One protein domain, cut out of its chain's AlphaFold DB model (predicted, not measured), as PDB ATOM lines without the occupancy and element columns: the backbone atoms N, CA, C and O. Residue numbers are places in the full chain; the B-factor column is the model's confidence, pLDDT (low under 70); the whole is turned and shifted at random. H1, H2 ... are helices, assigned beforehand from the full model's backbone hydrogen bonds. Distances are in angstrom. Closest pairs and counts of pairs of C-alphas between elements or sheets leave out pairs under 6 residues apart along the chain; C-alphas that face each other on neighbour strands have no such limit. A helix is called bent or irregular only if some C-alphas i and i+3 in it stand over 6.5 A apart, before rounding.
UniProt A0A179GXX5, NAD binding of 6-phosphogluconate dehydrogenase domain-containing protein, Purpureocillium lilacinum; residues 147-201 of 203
ATOM      1  N   ALA A 147      21.304  16.627  19.190       95.56
ATOM      2  CA  ALA A 147      21.657  17.965  19.659       95.56
ATOM      3  C   ALA A 147      20.426  18.886  19.690       95.56
ATOM      4  O   ALA A 147      20.166  19.517  20.712       95.56
ATOM      5  N   ILE A 148      19.613  18.879  18.628       94.81
ATOM      6  CA  ILE A 148      18.335  19.612  18.575       94.81
ATOM      7  C   ILE A 148      17.405  19.152  19.704       94.81
ATOM      8  O   ILE A 148      16.854  19.976  20.431       94.81
ATOM      9  N   HIS A 149      17.274  17.840  19.910       94.06
ATOM     10  CA  HIS A 149      16.459  17.280  20.986       94.06
ATOM     11  C   HIS A 149      16.903  17.765  22.377       94.06
ATOM     12  O   HIS A 149      16.055  18.065  23.216       94.06
ATOM     13  N   GLN A 150      18.213  17.879  22.622       93.25
ATOM     14  CA  GLN A 150      18.731  18.397  23.892       93.25
ATOM     15  C   GLN A 150      18.483  19.898  24.065       93.25
ATOM     16  O   GLN A 150      18.181  20.322  25.177       93.25
ATOM     17  N   ILE A 151      18.553  20.688  22.989       94.50
ATOM     18  CA  ILE A 151      18.200  22.115  23.033       94.50
ATOM     19  C   ILE A 151      16.734  22.270  23.447       94.50
ATOM     20  O   ILE A 151      16.448  22.971  24.412       94.50
ATOM     21  N   VAL A 152      15.821  21.543  22.794       90.62
ATOM     22  CA  VAL A 152      14.390  21.557  23.147       90.62
ATOM     23  C   VAL A 152      14.176  21.135  24.603       90.62
ATOM     24  O   VAL A 152      13.414  21.771  25.328       90.62
ATOM     25  N   GLY A 153      14.871  20.089  25.059       89.62
ATOM     26  CA  GLY A 153      14.814  19.642  26.452       89.62
ATOM     27  C   GLY A 153      15.269  20.714  27.446       89.62
ATOM     28  O   GLY A 153      14.582  20.955  28.439       89.62
ATOM     29  N   ALA A 154      16.388  21.385  27.168       92.06
ATOM     30  CA  ALA A 154      16.929  22.444  28.016       92.06
ATOM     31  C   ALA A 154      16.005  23.670  28.064       92.06
ATOM     32  O   ALA A 154      15.712  24.171  29.149       92.06
ATOM     33  N   THR A 155      15.490  24.115  26.915       91.31
ATOM     34  CA  THR A 155      14.531  25.227  26.851       91.31
ATOM     35  C   THR A 155      13.258  24.906  27.630       91.31
ATOM     36  O   THR A 155      12.809  25.722  28.433       91.31
ATOM     37  N   ASN A 156      12.717  23.694  27.469       87.75
ATOM     38  CA  ASN A 156      11.536  23.264  28.215       87.75
ATOM     39  C   ASN A 156      11.794  23.208  29.722       87.75
ATOM     40  O   ASN A 156      10.904  23.554  30.493       87.75
ATOM     41  N   LEU A 157      12.990  22.797  30.153       88.94
ATOM     42  CA  LEU A 157      13.357  22.799  31.567       88.94
ATOM     43  C   LEU A 157      13.362  24.220  32.142       88.94
ATOM     44  O   LEU A 157      12.741  24.445  33.177       88.94
ATOM     45  N   VAL A 158      14.016  25.172  31.468       92.38
ATOM     46  CA  VAL A 158      14.072  26.576  31.918       92.38
ATOM     47  C   VAL A 158      12.670  27.174  31.992       92.38
ATOM     48  O   VAL A 158      12.275  27.662  33.049       92.38
ATOM     49  N   ALA A 159      11.879  27.033  30.925       88.44
ATOM     50  CA  ALA A 159      10.491  27.490  30.912       88.44
ATOM     51  C   ALA A 159       9.675  26.846  32.045       88.44
ATOM     52  O   ALA A 159       8.863  27.514  32.684       88.44
ATOM     53  N   SER A 160       9.933  25.563  32.333       86.88
ATOM     54  CA  SER A 160       9.278  24.856  33.432       86.88
ATOM     55  C   SER A 160       9.604  25.430  34.795       86.88
ATOM     56  O   SER A 160       8.707  25.640  35.609       86.88
ATOM     57  N   LEU A 161      10.875  25.724  35.041       89.62
ATOM     58  CA  LEU A 161      11.307  26.347  36.286       89.62
ATOM     59  C   LEU A 161      10.682  27.736  36.466       89.62
ATOM     60  O   LEU A 161      10.191  28.042  37.554       89.62
ATOM     61  N   GLU A 162      10.637  28.543  35.407       90.88
ATOM     62  CA  GLU A 162      10.070  29.893  35.454       90.88
ATOM     63  C   GLU A 162       8.569  29.888  35.741       90.88
ATOM     64  O   GLU A 162       8.126  30.553  36.682       90.88
ATOM     65  N   TYR A 163       7.774  29.109  34.994       87.44
ATOM     66  CA  TYR A 163       6.329  29.098  35.224       87.44
ATOM     67  C   TYR A 163       5.986  28.515  36.601       87.44
ATOM     68  O   TYR A 163       5.035  28.975  37.239       87.44
ATOM     69  N   MET A 164       6.746  27.522  37.088       88.44
ATOM     70  CA  MET A 164       6.537  26.955  38.425       88.44
ATOM     71  C   MET A 164       6.847  27.990  39.507       88.44
ATOM     72  O   MET A 164       6.074  28.144  40.457       88.44
ATOM     73  N   TYR A 165       7.942  28.736  39.351       90.50
ATOM     74  CA  TYR A 165       8.314  29.798  40.279       90.50
ATOM     75  C   TYR A 165       7.268  30.918  40.306       90.50
ATOM     76  O   TYR A 165       6.787  31.278  41.381       90.50
ATOM     77  N   ILE A 166       6.844  31.417  39.144       90.19
ATOM     78  CA  ILE A 166       5.795  32.440  39.037       90.19
ATOM     79  C   ILE A 166       4.485  31.929  39.652       90.19
ATOM     80  O   ILE A 166       3.878  32.604  40.484       90.19
ATOM     81  N   GLY A 167       4.092  30.699  39.322       90.44
ATOM     82  CA  GLY A 167       2.938  30.021  39.907       90.44
ATOM     83  C   GLY A 167       2.954  29.986  41.431       90.44
ATOM     84  O   GLY A 167       1.935  30.244  42.074       90.44
ATOM     85  N   SER A 168       4.122  29.725  42.022       89.44
ATOM     86  CA  SER A 168       4.294  29.723  43.477       89.44
ATOM     87  C   SER A 168       4.040  31.102  44.098       89.44
ATOM     88  O   SER A 168       3.411  31.187  45.151       89.44
ATOM     89  N   LYS A 169       4.439  32.187  43.419       92.38
ATOM     90  CA  LYS A 169       4.217  33.568  43.878       92.38
ATOM     91  C   LYS A 169       2.751  33.983  43.834       92.38
ATOM     92  O   LYS A 169       2.328  34.755  44.684       92.38
ATOM     93  N   TYR A 170       1.975  33.428  42.905       92.12
ATOM     94  CA  TYR A 170       0.529  33.649  42.829       92.12
ATOM     95  C   TYR A 170      -0.292  32.674  43.690       92.12
ATOM     96  O   TYR A 170      -1.512  32.622  43.563       92.12
ATOM     97  N   GLY A 171       0.347  31.865  44.544       89.62
ATOM     98  CA  GLY A 171      -0.352  30.876  45.374       89.62
ATOM     99  C   GLY A 171      -0.937  29.699  44.584       89.62
ATOM    100  O   GLY A 171      -1.720  28.920  45.121       89.62
ATOM    101  N   LEU A 172      -0.552  29.537  43.313       87.00
ATOM    102  CA  LEU A 172      -1.001  28.438  42.458       87.00
ATOM    103  C   LEU A 172      -0.197  27.151  42.697       87.00
ATOM    104  O   LEU A 172      -0.651  26.073  42.323       87.00
ATOM    105  N   GLY A 173       0.967  27.248  43.352       78.62
ATOM    106  CA  GLY A 173       1.719  26.111  43.895       78.62
ATOM    107  C   GLY A 173       1.851  24.919  42.926       78.62
ATOM    108  O   GLY A 173       2.047  25.117  41.725       78.62
ATOM    109  N   PRO A 174       1.700  23.669  43.409       76.31
ATOM    110  CA  PRO A 174       1.760  22.469  42.565       76.31
ATOM    111  C   PRO A 174       0.681  22.410  41.475       76.31
ATOM    112  O   PRO A 174       0.835  21.678  40.497       76.31
ATOM    113  N   LYS A 175      -0.408  23.183  41.608       81.94
ATOM    114  CA  LYS A 175      -1.528  23.181  40.658       81.94
ATOM    115  C   LYS A 175      -1.077  23.620  39.268       81.94
ATOM    116  O   LYS A 175      -1.614  23.113  38.285       81.94
ATOM    117  N   VAL A 176      -0.053  24.472  39.168       83.56
ATOM    118  CA  VAL A 176       0.494  24.898  37.869       83.56
ATOM    119  C   VAL A 176       1.019  23.718  37.056       83.56
ATOM    120  O   VAL A 176       0.726  23.630  35.868       83.56
ATOM    121  N   ALA A 177       1.679  22.746  37.692       76.12
ATOM    122  CA  ALA A 177       2.153  21.544  37.005       76.12
ATOM    123  C   ALA A 177       1.009  20.646  36.493       76.12
ATOM    124  O   ALA A 177       1.209  19.877  35.558       76.12
ATOM    125  N   SER A 178      -0.189  20.740  37.085       78.69
ATOM    126  CA  SER A 178      -1.360  19.951  36.665       78.69
ATOM    127  C   SER A 178      -2.133  20.559  35.491       78.69
ATOM    128  O   SER A 178      -2.804  19.828  34.767       78.69
ATOM    129  N   VAL A 179      -2.043  21.880  35.293       78.62
ATOM    130  CA  VAL A 179      -2.783  22.603  34.242       78.62
ATOM    131  C   VAL A 179      -1.899  23.020  33.069       78.62
ATOM    132  O   VAL A 179      -2.409  23.230  31.972       78.62
ATOM    133  N   PHE A 180      -0.585  23.127  33.281       77.00
ATOM    134  CA  PHE A 180       0.365  23.530  32.253       77.00
ATOM    135  C   PHE A 180       1.243  22.348  31.829       77.00
ATOM    136  O   PHE A 180       2.163  21.945  32.537       77.00
ATOM    137  N   ASP A 181       0.964  21.809  30.641       75.06
ATOM    138  CA  ASP A 181       1.853  20.877  29.946       75.06
ATOM    139  C   ASP A 181       2.574  21.636  28.816       75.06
ATOM    140  O   ASP A 181       1.929  21.991  27.820       75.06
ATOM    141  N   PRO A 182       3.896  21.885  28.915       70.56
ATOM    142  CA  PRO A 182       4.635  22.621  27.886       70.56
ATOM    143  C   PRO A 182       4.628  21.920  26.520       70.56
ATOM    144  O   PRO A 182       4.915  22.546  25.504       70.56
ATOM    145  N   ARG A 183       4.268  20.631  26.459       67.69
ATOM    146  CA  ARG A 183       4.191  19.861  25.208       67.69
ATOM    147  C   ARG A 183       2.876  20.057  24.455       67.69
ATOM    148  O   ARG A 183       2.797  19.653  23.303       67.69
ATOM    149  N   LYS A 184       1.848  20.616  25.099       72.25
ATOM    150  CA  LYS A 184       0.482  20.752  24.556       72.25
ATOM    151  C   LYS A 184       0.116  22.208  24.253       72.25
ATOM    152  O   LYS A 184      -1.032  22.612  24.406       72.25
ATOM    153  N   GLN A 185       1.111  23.021  23.914       75.38
ATOM    154  CA  GLN A 185       0.914  24.439  23.633       75.38
ATOM    155  C   GLN A 185       0.639  24.639  22.141       75.38
ATOM    156  O   GLN A 185       1.406  24.155  21.310       75.38
ATOM    157  N   TRP A 186      -0.396  25.416  21.809       76.19
ATOM    158  CA  TRP A 186      -0.791  25.735  20.426       76.19
ATOM    159  C   TRP A 186       0.378  26.263  19.576       76.19
ATOM    160  O   TRP A 186       0.459  26.004  18.379       76.19
ATOM    161  N   ILE A 187       1.324  26.974  20.201       75.00
ATOM    162  CA  ILE A 187       2.494  27.517  19.512       75.00
ATOM    163  C   ILE A 187       3.398  26.401  18.968       75.00
ATOM    164  O   ILE A 187       3.899  26.507  17.853       75.00
ATOM    165  N   VAL A 188       3.540  25.290  19.700       71.06
ATOM    166  CA  VAL A 188       4.318  24.120  19.265       71.06
ATOM    167  C   VAL A 188       3.653  23.461  18.056       71.06
ATOM    168  O   VAL A 188       4.337  23.091  17.104       71.06
ATOM    169  N   GLU A 189       2.322  23.377  18.058       66.12
ATOM    170  CA  GLU A 189       1.538  22.834  16.944       66.12
ATOM    171  C   GLU A 189       1.655  23.727  15.700       66.12
ATOM    172  O   GLU A 189       1.980  23.237  14.616       66.12
ATOM    173  N   SER A 190       1.518  25.047  15.866       67.88
ATOM    174  CA  SER A 190       1.562  26.021  14.764       67.88
ATOM    175  C   SER A 190       2.903  26.048  14.012       67.88
ATOM    176  O   SER A 190       2.936  26.184  12.789       67.88
ATOM    177  N   VAL A 191       4.028  25.851  14.710       66.69
ATOM    178  CA  VAL A 191       5.367  25.857  14.092       66.69
ATOM    179  C   VAL A 191       5.646  24.562  13.321       66.69
ATOM    180  O   VAL A 191       6.421  24.576  12.363       66.69
ATOM    181  N   SER A 192       4.992  23.456  13.688       61.12
ATOM    182  CA  SER A 192       5.170  22.152  13.037       61.12
ATOM    183  C   SER A 192       4.434  22.003  11.697       61.12
ATOM    184  O   SER A 192       4.842  21.173  10.887       61.12
ATOM    185  N   GLY A 193       3.389  22.809  11.451       52.41
ATOM    186  CA  GLY A 193       2.504  22.680  10.286       52.41
ATOM    187  C   GLY A 193       2.820  23.579   9.083       52.41
ATOM    188  O   GLY A 193       2.619  23.143   7.956       52.41
ATOM    189  N   GLU A 194       3.325  24.807   9.282       47.34
ATOM    190  CA  GLU A 194       3.406  25.805   8.186       47.34
ATOM    191  C   GLU A 194       4.721  26.614   8.114       47.34
ATOM    192  O   GLU A 194       4.938  27.365   7.163       47.34
ATOM    193  N   SER A 195       5.627  26.501   9.096       50.94
ATOM    194  CA  SER A 195       6.712  27.493   9.272       50.94
ATOM    195  C   SER A 195       8.125  27.012   8.902       50.94
ATOM    196  O   SER A 195       9.046  27.821   8.767       50.94
ATOM    197  N   LEU A 196       8.338  25.710   8.687       49.97
ATOM    198  CA  LEU A 196       9.683  25.168   8.428       49.97
ATOM    199  C   LEU A 196      10.302  25.672   7.111       49.97
ATOM    200  O   LEU A 196      11.510  25.914   7.058       49.97
ATOM    201  N   GLU A 197       9.495  25.913   6.077       49.19
ATOM    202  CA  GLU A 197       9.969  26.455   4.792       49.19
ATOM    203  C   GLU A 197      10.434  27.918   4.913       49.19
ATOM    204  O   GLU A 197      11.447  28.308   4.330       49.19
ATOM    205  N   LYS A 198       9.772  28.724   5.758       49.91
ATOM    206  CA  LYS A 198      10.151  30.130   5.996       49.91
ATOM    207  C   LYS A 198      11.403  30.268   6.862       49.91
ATOM    208  O   LYS A 198      12.173  31.203   6.670       49.91
ATOM    209  N   VAL A 199      11.619  29.341   7.797       53.56
ATOM    210  CA  VAL A 199      12.761  29.371   8.729       53.56
ATOM    211  C   VAL A 199      14.044  28.817   8.097       53.56
ATOM    212  O   VAL A 199      15.138  29.258   8.441       53.56
ATOM    213  N   THR A 200      13.939  27.867   7.162       57.22
ATOM    214  CA  THR A 200      15.113  27.204   6.560       57.22
ATOM    215  C   THR A 200      15.626  27.861   5.278       57.22
ATOM    216  O   THR A 200      16.709  27.504   4.811       57.22
ATOM    217  N   GLY A 201      14.889  28.824   4.711       48.53
ATOM    218  CA  GLY A 201      15.317  29.611   3.550       48.53
ATOM    219  C   GLY A 201      15.526  28.807   2.261       48.53
ATOM    220  O   GLY A 201      16.099  29.331   1.306       48.53
TER     221      GLY A 201
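This is residues 147 to 201 of the 203 residues of the protein "NAD binding of 6-phosphogluconate dehydrogenase domain-containing protein" of Purpureocillium lilacinum (UniProt A0A179GXX5). An open, loose V of helices: one long helix, H1, makes one arm, the chain turns back at its end through residues 170 to 174, and the short H2, the stretch after it and H3 make the other arm, with the small H4 turned aside at the tip. The two arms meet near the turn, where H2 packs on residues 163 to 167 of H1, and away from it H1 and H3 are splayed apart. The printed part has 55 residues with four named helices, H1, H2, H3 and H4 in that order along the chain, and no named strand; its class is all helix. It is loose, with a radius of gyration of the C-alphas of 14.2 A, and elongated, spanning 44 by 23 by 14 A.

H1, residues 147 to 169, is the longest helix by residues. H2, residues 175 to 179, follows it after a tight link of 5 residues. H1 touches H2 with residues 163 to 167 alone; the closest C-alphas are those of Gly 167 and Val 176, 6.0 A apart. H3, residues 186 to 194, follows H2 after a short link of 6 residues, and H2 and H3 are apart. H1 and H3 are apart too. H4, residues 196 to 200, follows H3 after a tight link of 1 residue, and H3 and H4 meet only through their link. H4 is apart from H1 and from H2. In H1, H2 and H4 every pair of O i and N i+4 is within hydrogen-bond range; in H3 it is 4 of 5.

H1 begins at C-alpha 147 (21.657, 17.965, 19.659) and runs 33.7 A from first to last C-alpha, ending at C-alpha 169 (4.217, 33.568, 43.878). H2 runs from Lys 175 to Val 179. H3 runs from Trp 186 to Glu 194 and is 12.9 A long from first to last C-alpha; it is neither bent nor irregular, but only just: C-alphas 191 and 194 are 6.2 A apart. H4 runs from Leu 196 to Thr 200 and ends at C-alpha 200 (15.113, 27.204, 6.560).

The two C-alphas farthest apart are those of Gly 171 and Gly 201, 44.7 A. The first and last printed C-alphas, those of Ala 147 and Gly 201, are 20.9 A apart. Residues 147 to 155, which belong to H1, stand free; so do residues 184 to 190, of which 186 to 190 belong to H3, and residues 192 to 198, of which 192 to 194 belong to H3 and 196 to 198 to H4. The printed part has no cut, and no link is long. The mean pLDDT of the printed part is 78.1; residue 183 and residues 189 to 201 are under 70, and H4 has a mean of 52.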